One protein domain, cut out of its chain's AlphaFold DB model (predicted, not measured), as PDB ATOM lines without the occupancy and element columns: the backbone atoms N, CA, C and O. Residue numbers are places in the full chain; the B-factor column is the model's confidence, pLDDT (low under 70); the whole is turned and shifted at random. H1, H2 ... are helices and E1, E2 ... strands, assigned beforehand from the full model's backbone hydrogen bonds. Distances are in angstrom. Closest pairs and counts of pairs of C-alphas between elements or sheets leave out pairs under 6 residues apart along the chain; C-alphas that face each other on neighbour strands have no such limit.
ATOM      1  N   ASN A  62     153.006 127.455  41.270       87.44
ATOM      2  CA  ASN A  62     153.916 128.494  41.764       87.44
ATOM      3  C   ASN A  62     153.196 129.581  42.591       87.44
ATOM      4  O   ASN A  62     153.283 130.780  42.312       87.44
ATOM      5  N   MET A  63     152.427 129.158  43.593       90.31
ATOM      6  CA  MET A  63     151.611 130.035  44.431       90.31
ATOM      7  C   MET A  63     152.157 130.163  45.856       90.31
ATOM      8  O   MET A  63     152.824 129.274  46.390       90.31
ATOM      9  N   THR A  64     151.822 131.284  46.494       91.81
ATOM     10  CA  THR A  64     151.995 131.483  47.935       91.81
ATOM     11  C   THR A  64     150.806 130.886  48.685       91.81
ATOM     12  O   THR A  64     149.664 131.180  48.339       91.81
ATOM     13  N   VAL A  65     151.059 130.115  49.743       91.00
ATOM     14  CA  VAL A  65     150.015 129.585  50.637       91.00
ATOM     15  C   VAL A  65     150.097 130.284  51.985       91.00
ATOM     16  O   VAL A  65     151.166 130.344  52.592       91.00
ATOM     17  N   ILE A  66     148.968 130.783  52.479       90.94
ATOM     18  CA  ILE A  66     148.858 131.323  53.836       90.94
ATOM     19  C   ILE A  66     147.988 130.384  54.661       90.94
ATOM     20  O   ILE A  66     146.798 130.245  54.390       90.94
ATOM     21  N   MET A  67     148.591 129.755  55.663       89.00
ATOM     22  CA  MET A  67     147.917 128.847  56.584       89.00
ATOM     23  C   MET A  67     147.368 129.606  57.797       89.00
ATOM     24  O   MET A  67     148.075 130.394  58.440       89.00
ATOM     25  N   GLY A  68     146.099 129.352  58.099       86.50
ATOM     26  CA  GLY A  68     145.400 129.788  59.301       86.50
ATOM     27  C   GLY A  68     145.744 128.923  60.514       86.50
ATOM     28  O   GLY A  68     146.511 127.962  60.435       86.50
ATOM     29  N   SER A  69     145.193 129.281  61.672       82.81
ATOM     30  CA  SER A  69     145.416 128.546  62.921       82.81
ATOM     31  C   SER A  69     144.932 127.095  62.815       82.81
ATOM     32  O   SER A  69     143.826 126.864  62.337       82.81
ATOM     33  N   GLY A  70     145.730 126.141  63.304       80.00
ATOM     34  CA  GLY A  70     145.391 124.709  63.301       80.00
ATOM     35  C   GLY A  70     145.812 123.949  62.038       80.00
ATOM     36  O   GLY A  70     145.768 122.724  62.034       80.00
ATOM     37  N   TRP A  71     146.276 124.649  61.001       83.00
ATOM     38  CA  TRP A  71     146.805 124.036  59.782       83.00
ATOM     39  C   TRP A  71     148.319 123.831  59.885       83.00
ATOM     40  O   TRP A  71     149.046 124.694  60.390       83.00
ATOM     41  N   MET A  72     148.811 122.700  59.378       79.56
ATOM     42  CA  MET A  72     150.226 122.338  59.419       79.56
ATOM     43  C   MET A  72     150.685 121.842  58.053       79.56
ATOM     44  O   MET A  72     150.045 120.993  57.456       79.56
ATOM     45  N   ASN A  73     151.833 122.323  57.573       78.31
ATOM     46  CA  ASN A  73     152.435 121.801  56.348       78.31
ATOM     47  C   ASN A  73     153.140 120.464  56.653       78.31
ATOM     48  O   ASN A  73     154.178 120.492  57.327       78.31
ATOM     49  N   PRO A  74     152.651 119.319  56.138       73.56
ATOM     50  CA  PRO A  74     153.264 118.023  56.418       73.56
ATOM     51  C   PRO A  74     154.637 117.845  55.743       73.56
ATOM     52  O   PRO A  74     155.440 117.040  56.204       73.56
ATOM     53  N   TYR A  75     154.965 118.629  54.710       71.88
ATOM     54  CA  TYR A  75     156.190 118.478  53.911       71.88
ATOM     55  C   TYR A  75     157.369 119.343  54.385       71.88
ATOM     56  O   TYR A  75     158.247 119.667  53.591       71.88
ATOM     57  N   LYS A  76     157.391 119.780  55.654       64.75
ATOM     58  CA  LYS A  76     158.532 120.471  56.307       64.75
ATOM     59  C   LYS A  76     159.295 121.480  55.407       64.75
ATOM     60  O   LYS A  76     160.521 121.497  55.399       64.75
ATOM     61  N   LYS A  77     158.565 122.368  54.706       64.00
ATOM     62  CA  LYS A  77     159.065 123.443  53.799       64.00
ATOM     63  C   LYS A  77     159.631 123.005  52.437       64.00
ATOM     64  O   LYS A  77     160.148 123.849  51.714       64.00
ATOM     65  N   GLN A  78     159.538 121.731  52.078       68.06
ATOM     66  CA  GLN A  78     160.182 121.187  50.879       68.06
ATOM     67  C   GLN A  78     159.516 121.648  49.570       68.06
ATOM     68  O   GLN A  78     160.180 121.763  48.546       68.06
ATOM     69  N   TYR A  79     158.223 121.978  49.618       66.38
ATOM     70  CA  TYR A  79     157.434 122.366  48.451       66.38
ATOM     71  C   TYR A  79     156.571 123.594  48.795       66.38
ATOM     72  O   TYR A  79     155.854 123.587  49.795       66.38
ATOM     73  N   SER A  80     156.635 124.642  47.966       73.12
ATOM     74  CA  SER A  80     155.868 125.910  48.001       73.12
ATOM     75  C   SER A  80     156.201 126.979  49.065       73.12
ATOM     76  O   SER A  80     156.778 126.740  50.127       73.12
ATOM     77  N   HIS A  81     155.798 128.215  48.748       86.88
ATOM     78  CA  HIS A  81     155.920 129.403  49.592       86.88
ATOM     79  C   HIS A  81     154.809 129.434  50.653       86.88
ATOM     80  O   HIS A  81     153.864 130.218  50.556       86.88
ATOM     81  N   VAL A  82     154.905 128.548  51.647       88.88
ATOM     82  CA  VAL A  82     153.905 128.393  52.716       88.88
ATOM     83  C   VAL A  82     154.267 129.229  53.937       88.88
ATOM     84  O   VAL A  82     155.363 129.105  54.485       88.88
ATOM     85  N   TYR A  83     153.321 130.028  54.422       89.12
ATOM     86  CA  TYR A  83     153.523 130.898  55.574       89.12
ATOM     87  C   TYR A  83     152.343 130.834  56.539       89.12
ATOM     88  O   TYR A  83     151.196 130.698  56.131       89.12
ATOM     89  N   THR A  84     152.609 131.022  57.828       89.50
ATOM     90  CA  THR A  84     151.574 131.498  58.751       89.50
ATOM     91  C   THR A  84     151.272 132.967  58.461       89.50
ATOM     92  O   THR A  84     152.111 133.679  57.897       89.50
ATOM     93  N   VAL A  85     150.124 133.466  58.922       90.62
ATOM     94  CA  VAL A  85     149.778 134.899  58.841       90.62
ATOM     95  C   VAL A  85     150.898 135.792  59.402       90.62
ATOM     96  O   VAL A  85     151.295 136.776  58.774       90.62
ATOM     97  N   SER A  86     151.472 135.427  60.554       91.06
ATOM     98  CA  SER A  86     152.552 136.197  61.185       91.06
ATOM     99  C   SER A  86     153.816 136.250  60.327       91.06
ATOM    100  O   SER A  86     154.425 137.310  60.195       91.06
ATOM    101  N   ASN A  87     154.214 135.116  59.745       90.06
ATOM    102  CA  ASN A  87     155.436 135.014  58.950       90.06
ATOM    103  C   ASN A  87     155.268 135.712  57.604       90.06
ATOM    104  O   ASN A  87     156.163 136.439  57.176       90.06
ATOM    105  N   PHE A  88     154.096 135.563  56.986       91.75
ATOM    106  CA  PHE A  88     153.733 136.252  55.755       91.75
ATOM    107  C   PHE A  88     153.865 137.773  55.901       91.75
ATOM    108  O   PHE A  88     154.497 138.429  55.074       91.75
ATOM    109  N   ASN A  89     153.345 138.322  57.003       91.94
ATOM    110  CA  ASN A  89     153.365 139.759  57.284       91.94
ATOM    111  C   ASN A  89     154.760 140.328  57.582       91.94
ATOM    112  O   ASN A  89     154.940 141.546  57.515       91.94
ATOM    113  N   LYS A  90     155.731 139.476  57.929       90.12
ATOM    114  CA  LYS A  90     157.133 139.855  58.171       90.12
ATOM    115  C   LYS A  90     158.011 139.708  56.922       90.12
ATOM    116  O   LYS A  90     159.134 140.202  56.912       90.12
ATOM    117  N   LEU A  91     157.538 139.019  55.884       83.88
ATOM    118  CA  LEU A  91     158.342 138.686  54.710       83.88
ATOM    119  C   LEU A  91     158.470 139.871  53.738       83.88
ATOM    120  O   LEU A  91     157.516 140.611  53.494       83.88
ATOM    121  N   HIS A  92     159.627 139.998  53.081       78.19
ATOM    122  CA  HIS A  92     159.778 140.942  51.971       78.19
ATOM    123  C   HIS A  92     158.899 140.545  50.778       78.19
ATOM    124  O   HIS A  92     158.961 139.418  50.287       78.19
ATOM    125  N   LYS A  93     158.153 141.518  50.244       79.81
ATOM    126  CA  LYS A  93     157.172 141.341  49.155       79.81
ATOM    127  C   LYS A  93     157.753 140.767  47.853       79.81
ATOM    128  O   LYS A  93     157.009 140.217  47.058       79.81
ATOM    129  N   ASN A  94     159.065 140.880  47.627       78.19
ATOM    130  CA  ASN A  94     159.734 140.365  46.423       78.19
ATOM    131  C   ASN A  94     160.204 138.905  46.548       78.19
ATOM    132  O   ASN A  94     160.657 138.340  45.562       78.19
ATOM    133  N   LYS A  95     160.120 138.294  47.738       82.31
ATOM    134  CA  LYS A  95     160.607 136.924  47.992       82.31
ATOM    135  C   LYS A  95     159.527 135.845  47.824       82.31
ATOM    136  O   LYS A  95     159.743 134.705  48.225       82.31
ATOM    137  N   ARG A  96     158.348 136.201  47.307       85.94
ATOM    138  CA  ARG A  96     157.208 135.287  47.179       85.94
ATOM    139  C   ARG A  96     156.396 135.543  45.904       85.94
ATOM    140  O   ARG A  96     156.342 136.695  45.466       85.94
ATOM    141  N   PRO A  97     155.745 134.513  45.336       90.25
ATOM    142  CA  PRO A  97     154.791 134.666  44.250       90.25
ATOM    143  C   PRO A  97     153.613 135.561  44.636       90.25
ATOM    144  O   PRO A  97     153.155 135.548  45.783       90.25
ATOM    145  N   SER A  98     153.103 136.305  43.656       90.69
ATOM    146  CA  SER A  98     151.984 137.240  43.814       90.69
ATOM    147  C   SER A  98     150.625 136.561  43.952       90.69
ATOM    148  O   SER A  98     149.731 137.125  44.575       90.69
ATOM    149  N   ASN A  99     150.451 135.374  43.370       91.88
ATOM    150  CA  ASN A  99     149.208 134.617  43.475       91.88
ATOM    151  C   ASN A  99     149.155 133.916  44.833       91.88
ATOM    152  O   ASN A  99     150.022 133.102  45.157       91.88
ATOM    153  N   ILE A 100     148.138 134.250  45.619       90.88
ATOM    154  CA  ILE A 100     147.976 133.808  46.999       90.88
ATOM    155  C   ILE A 100     146.747 132.912  47.105       90.88
ATOM    156  O   ILE A 100     145.655 133.269  46.649       90.88
ATOM    157  N   LEU A 101     146.943 131.772  47.758       89.69
ATOM    158  CA  LEU A 101     145.898 130.916  48.291       89.69
ATOM    159  C   LEU A 101     145.895 131.043  49.814       89.69
ATOM    160  O   LEU A 101     146.946 130.975  50.455       89.69
ATOM    161  N   ILE A 102     144.715 131.218  50.397       88.50
ATOM    162  CA  ILE A 102     144.534 131.258  51.852       88.50
ATOM    163  C   ILE A 102     143.784 130.010  52.327       88.50
ATOM    164  O   ILE A 102     142.857 129.551  51.662       88.50
ATOM    165  N   THR A 103     144.174 129.434  53.458       86.00
ATOM    166  CA  THR A 103     143.387 128.359  54.077       86.00
ATOM    167  C   THR A 103     142.257 128.938  54.926       86.00
ATOM    168  O   THR A 103     142.161 130.149  55.145       86.00
ATOM    169  N   GLU A 104     141.437 128.045  55.474       79.06
ATOM    170  CA  GLU A 104     140.443 128.392  56.480       79.06
ATOM    171  C   GLU A 104     141.092 129.091  57.688       79.06
ATOM    172  O   GLU A 104     142.279 128.913  57.974       79.06
ATOM    173  N   ALA A 105     140.301 129.910  58.388       80.69
ATOM    174  CA  ALA A 105     140.703 130.698  59.555       80.69
ATOM    175  C   ALA A 105     141.749 131.800  59.290       80.69
ATOM    176  O   ALA A 105     142.215 132.442  60.236       80.69
ATOM    177  N   VAL A 106     142.077 132.088  58.026       85.94
ATOM    178  CA  VAL A 106     142.822 133.297  57.655       85.94
ATOM    179  C   VAL A 106     141.868 134.486  57.569       85.94
ATOM    180  O   VAL A 106     140.888 134.474  56.831       85.94
ATOM    181  N   ASP A 107     142.180 135.534  58.322       84.69
ATOM    182  CA  ASP A 107     141.500 136.822  58.231       84.69
ATOM    183  C   ASP A 107     142.226 137.705  57.209       84.69
ATOM    184  O   ASP A 107     143.355 138.141  57.456       84.69
ATOM    185  N   ILE A 108     141.602 137.923  56.047       83.44
ATOM    186  CA  ILE A 108     142.200 138.656  54.919       83.44
ATOM    187  C   ILE A 108     142.589 140.076  55.334       83.44
ATOM    188  O   ILE A 108     143.655 140.553  54.943       83.44
ATOM    189  N   ASP A 109     141.789 140.710  56.190       83.44
ATOM    190  CA  ASP A 109     142.011 142.087  56.643       83.44
ATOM    191  C   ASP A 109     143.287 142.220  57.491       83.44
ATOM    192  O   ASP A 109     143.851 143.306  57.636       83.44
ATOM    193  N   LYS A 110     143.804 141.103  58.020       85.31
ATOM    194  CA  LYS A 110     145.063 141.055  58.778       85.31
ATOM    195  C   LYS A 110     146.294 140.827  57.897       85.31
ATOM    196  O   LYS A 110     147.408 140.777  58.427       85.31
ATOM    197  N   LEU A 111     146.139 140.668  56.581       89.50
ATOM    198  CA  LEU A 111     147.244 140.393  55.660       89.50
ATOM    199  C   LEU A 111     147.888 141.684  55.132       89.50
ATOM    200  O   LEU A 111     147.242 142.533  54.523       89.50
ATOM    201  N   LYS A 112     149.212 141.804  55.279       91.44
ATOM    202  CA  LYS A 112     150.016 142.902  54.718       91.44
ATOM    203  C   LYS A 112     150.347 142.642  53.247       91.44
ATOM    204  O   LYS A 112     151.479 142.297  52.892       91.44
ATOM    205  N   LEU A 113     149.352 142.825  52.385       89.25
ATOM    206  CA  LEU A 113     149.482 142.610  50.944       89.25
ATOM    207  C   LEU A 113     150.383 143.664  50.260       89.25
ATOM    208  O   LEU A 113     150.540 144.818  50.680       89.25
ATOM    209  N   GLY A 114     151.064 143.246  49.199       87.06
ATOM    210  CA  GLY A 114     151.751 144.104  48.242       87.06
ATOM    211  C   GLY A 114     150.837 144.544  47.104       87.06
ATOM    212  O   GLY A 114     149.844 143.893  46.821       87.06
ATOM    213  N   LYS A 115     151.217 145.607  46.383       86.75
ATOM    214  CA  LYS A 115     150.449 146.116  45.226       86.75
ATOM    215  C   LYS A 115     150.223 145.074  44.118       86.75
ATOM    216  O   LYS A 115     149.300 145.207  43.331       86.75
ATOM    217  N   LYS A 116     151.101 144.073  44.038       88.00
ATOM    218  CA  LYS A 116     151.087 143.000  43.037       88.00
ATOM    219  C   LYS A 116     150.460 141.701  43.550       88.00
ATOM    220  O   LYS A 116     150.242 140.805  42.747       88.00
ATOM    221  N   ASP A 117     150.176 141.602  44.847       91.38
ATOM    222  CA  ASP A 117     149.576 140.406  45.434       91.38
ATOM    223  C   ASP A 117     148.106 140.277  45.034       91.38
ATOM    224  O   ASP A 117     147.366 141.261  45.033       91.38
ATOM    225  N   LYS A 118     147.678 139.051  44.729       89.44
ATOM    226  CA  LYS A 118     146.301 138.722  44.364       89.44
ATOM    227  C   LYS A 118     145.864 137.469  45.105       89.44
ATOM    228  O   LYS A 118     146.481 136.418  44.955       89.44
ATOM    229  N   ILE A 119     144.786 137.570  45.874       87.50
ATOM    230  CA  ILE A 119     144.118 136.394  46.437       87.50
ATOM    231  C   ILE A 119     143.286 135.784  45.312       87.50
ATOM    232  O   ILE A 119     142.322 136.394  44.858       87.50
ATOM    233  N   VAL A 120     143.699 134.618  44.820       82.56
ATOM    234  CA  VAL A 120     143.061 133.953  43.667       82.56
ATOM    235  C   VAL A 120     142.275 132.704  44.069       82.56
ATOM    236  O   VAL A 120     141.548 132.147  43.252       82.56
ATOM    237  N   SER A 121     142.421 132.247  45.316       76.06
ATOM    238  CA  SER A 121     141.663 131.128  45.874       76.06
ATOM    239  C   SER A 121     141.679 131.161  47.404       76.06
ATOM    240  O   SER A 121     142.567 131.767  48.013       76.06
ATOM    241  N   GLY A 122     140.710 130.492  48.029       73.94
ATOM    242  CA  GLY A 122     140.654 130.362  49.476       73.94
ATOM    243  C   GLY A 122     139.754 129.227  49.944       73.94
ATOM    244  O   GLY A 122     138.764 128.902  49.291       73.94
ATOM    245  N   PHE A 123     140.097 128.655  51.094       72.06
ATOM    246  CA  PHE A 123     139.216 127.767  51.847       72.06
ATOM    247  C   PHE A 123     138.507 128.593  52.912       72.06
ATOM    248  O   PHE A 123     139.139 129.342  53.655       72.06
ATOM    249  N   VAL A 124     137.187 128.489  52.962       66.81
ATOM    250  CA  VAL A 124     136.346 129.246  53.883       66.81
ATOM    251  C   VAL A 124     135.427 128.272  54.600       66.81
ATOM    252  O   VAL A 124     134.827 127.410  53.964       66.81
ATOM    253  N   ASP A 125     135.291 128.460  55.911       68.00
ATOM    254  CA  ASP A 125     134.201 127.891  56.701       68.00
ATOM    255  C   ASP A 125     132.881 128.417  56.125       68.00
ATOM    256  O   ASP A 125     132.517 129.582  56.339       68.00
ATOM    257  N   TYR A 126     132.207 127.581  55.330       68.31
ATOM    258  CA  TYR A 126     130.992 127.961  54.616       68.31
ATOM    259  C   TYR A 126     129.916 128.447  55.584       68.31
ATOM    260  O   TYR A 126     129.317 129.490  55.345       68.31
ATOM    261  N   GLU A 127     129.731 127.758  56.708       68.31
ATOM    262  CA  GLU A 127     128.736 128.096  57.723       68.31
ATOM    263  C   GLU A 127     129.026 129.452  58.362       68.31
ATOM    264  O   GLU A 127     128.162 130.330  58.461       68.31
ATOM    265  N   LYS A 128     130.277 129.684  58.762       70.81
ATOM    266  CA  LYS A 128     130.685 130.970  59.337       70.81
ATOM    267  C   LYS A 128     130.602 132.107  58.324       70.81
ATOM    268  O   LYS A 128     130.205 133.216  58.697       70.81
ATOM    269  N   HIS A 129     130.967 131.862  57.071       71.62
ATOM    270  CA  HIS A 129     130.837 132.843  55.997       71.62
ATOM    271  C   HIS A 129     129.374 133.143  55.685       71.62
ATOM    272  O   HIS A 129     128.986 134.305  55.657       71.62
ATOM    273  N   HIS A 130     128.545 132.116  55.542       75.56
ATOM    274  CA  HIS A 130     127.120 132.251  55.284       75.56
ATOM    275  C   HIS A 130     126.420 133.020  56.410       75.56
ATOM    276  O   HIS A 130     125.726 133.999  56.141       75.56
ATOM    277  N   ARG A 131     126.702 132.691  57.680       77.94
ATOM    278  CA  ARG A 131     126.224 133.472  58.837       77.94
ATOM    279  C   ARG A 131     126.674 134.934  58.787       77.94
ATOM    280  O   ARG A 131     125.893 135.818  59.135       77.94
ATOM    281  N   ARG A 132     127.915 135.212  58.364       78.75
ATOM    282  CA  ARG A 132     128.418 136.589  58.187       78.75
ATOM    283  C   ARG A 132     127.679 137.328  57.075       78.75
ATOM    284  O   ARG A 132     127.290 138.470  57.296       78.75
ATOM    285  N   GLU A 133     127.469 136.699  55.926       83.88
ATOM    286  CA  GLU A 133     126.750 137.306  54.803       83.88
ATOM    287  C   GLU A 133     125.280 137.563  55.157       83.88
ATOM    288  O   GLU A 133     124.808 138.686  54.986       83.88
ATOM    289  N   ILE A 134     124.593 136.600  55.784       85.06
ATOM    290  CA  ILE A 134     123.239 136.803  56.325       85.06
ATOM    291  C   ILE A 134     123.223 137.971  57.309       85.06
ATOM    292  O   ILE A 134     122.348 138.830  57.236       85.06
ATOM    293  N   ARG A 135     124.187 138.041  58.235       77.31
ATOM    294  CA  ARG A 135     124.258 139.145  59.199       77.31
ATOM    295  C   ARG A 135     124.450 140.494  58.503       77.31
ATOM    296  O   ARG A 135     123.790 141.451  58.888       77.31
ATOM    297  N   LYS A 136     125.309 140.583  57.480       84.56
ATOM    298  CA  LYS A 136     125.500 141.814  56.690       84.56
ATOM    299  C   LYS A 136     124.215 142.239  55.983       84.56
ATOM    300  O   LYS A 136     123.911 143.428  55.977       84.56
ATOM    301  N   ILE A 137     123.476 141.287  55.414       87.50
ATOM    302  CA  ILE A 137     122.175 141.543  54.781       87.50
ATOM    303  C   ILE A 137     121.195 142.088  55.822       87.50
ATOM    304  O   ILE A 137     120.676 143.184  55.648       87.50
ATOM    305  N   LYS A 138     121.054 141.410  56.966       82.94
ATOM    306  CA  LYS A 138     120.159 141.847  58.047       82.94
ATOM    307  C   LYS A 138     120.507 143.229  58.615       82.94
ATOM    308  O   LYS A 138     119.602 143.975  58.964       82.94
ATOM    309  N   ILE A 139     121.793 143.580  58.695       85.12
ATOM    310  CA  ILE A 139     122.239 144.930  59.089       85.12
ATOM    311  C   ILE A 139     121.861 145.962  58.016       85.12
ATOM    312  O   ILE A 139     121.352 147.025  58.356       85.12
ATOM    313  N   ARG A 140     122.070 145.658  56.724       85.00
ATOM    314  CA  ARG A 140     121.657 146.547  55.617       85.00
ATOM    315  C   ARG A 140     120.148 146.778  55.589       85.00
ATOM    316  O   ARG A 140     119.718 147.876  55.263       85.00
ATOM    317  N   GLU A 141     119.373 145.760  55.936       92.00
ATOM    318  CA  GLU A 141     117.910 145.809  56.004       92.00
ATOM    319  C   GLU A 141     117.386 146.389  57.331       92.00
ATOM    320  O   GLU A 141     116.179 146.518  57.509       92.00
ATOM    321  N   GLY A 142     118.265 146.739  58.280       83.62
ATOM    322  CA  GLY A 142     117.872 147.306  59.576       83.62
ATOM    323  C   GLY A 142     117.188 146.321  60.533       83.62
ATOM    324  O   GLY A 142     116.631 146.739  61.546       83.62
ATOM    325  N   LEU A 143     117.240 145.016  60.248       73.62
ATOM    326  CA  LEU A 143     116.602 143.961  61.044       73.62
ATOM    327  C   LEU A 143     117.352 143.652  62.348       73.62
ATOM    328  O   LEU A 143     116.796 143.031  63.252       73.62
ATOM    329  N   ILE A 144     118.630 144.031  62.438       72.94
ATOM    330  CA  ILE A 144     119.474 143.845  63.624       72.94
ATOM    331  C   ILE A 144     120.444 145.036  63.717       72.94
ATOM    332  O   ILE A 144     120.990 145.445  62.692       72.94
ATOM    333  N   LYS A 145     120.648 145.580  64.926       59.03
ATOM    334  CA  LYS A 145     121.615 146.656  65.218       59.03
ATOM    335  C   LYS A 145     123.032 146.124  65.443       59.03
ATOM    336  O   LYS A 145     123.173 145.045  66.065       59.03
TER     337      LYS A 145
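AT A GLANCE: This is residues 62 to 145 of the 145 residues of an uncharacterized protein of Paenibacillus xylanexedens (UniProt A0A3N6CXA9). A small twisted sheet of four parallel strands makes the body, with the short helix H1 over one face near its edge strand E2, while the long helix H2, 20.8 A from first to last C-alpha, follows the other edge strand, E4, as an arm that reaches away from the sheet and adds to the length of the whole. Residues 127 to 134 and 137 to 142 of this arm and its end stick out free, and wide loops, residues 68 to 80 and 103 to 117, join strands of the sheet. The printed part has 84 residues with two named helices and four named strands, in the order E1 E2 H1 E3 E4 H2, and the sheet runs E2 E1 E3 E4. The class is mixed, helices and strands, with under half of the residues in named elements. The whole is loose, with a radius of gyration of the C-alphas of 15.4 A, and elongated, spanning 49 by 29 by 20 A.

HOW THE PARTS SIT: E1, residues 64 to 67, is an inner strand, parallel to its neighbour E2, residues 81 to 84, at 26 degrees; N 65 and O 81 are within hydrogen-bond range at 2.9 A. H1, residues 85 to 90, is on the sheet over E2 at a height of 8.1 A, and only just stands up from it, rising 43 degrees. The closest C-alphas of E1 and H1 are those of Ile 66 and Val 85, 6.2 A apart. E3, residues 99 to 102, is parallel to E1 at 13 degrees, with N 101 and O 64 at 2.8 A. E2, H1 and E3 form a split strand-helix-strand unit, two parallel strands joined through a helix with E1 between them in the sheet, and its crossover is right-handed. E4, residues 118 to 122, is an edge strand parallel to E3 at 34 degrees, with N 100 and O 118 at 2.8 A. H2, residues 126 to 140, is not on the sheet and is apart from E1, E2, E3 and H1. In H1 and H2 every O i to N i+4 pair is within hydrogen-bond range.

IN THESE COORDINATES: E1 begins at C-alpha 64 (151.995, 131.483, 47.935) and measures 9.9 A from first to last C-alpha. E2 measures 10.4 A, H1 8.9 A, E3 10.2 A and E4 11.3 A. E4 ends at C-alpha 122 (140.654, 130.362, 49.476). H2 measures 20.8 A and ends at C-alpha 140 (121.657, 146.547, 55.617).

THE WHOLE: The C-alphas of Gln 78 and Gly 142 are the two farthest apart, at 50.5 A. The printed part has no cut. The links E1 to E2 and E3 to E4 are long, with 13 and 15 residues. The mean pLDDT of the printed part is 82.3; residues 76 to 79, 124 to 127 and 145 are under 70.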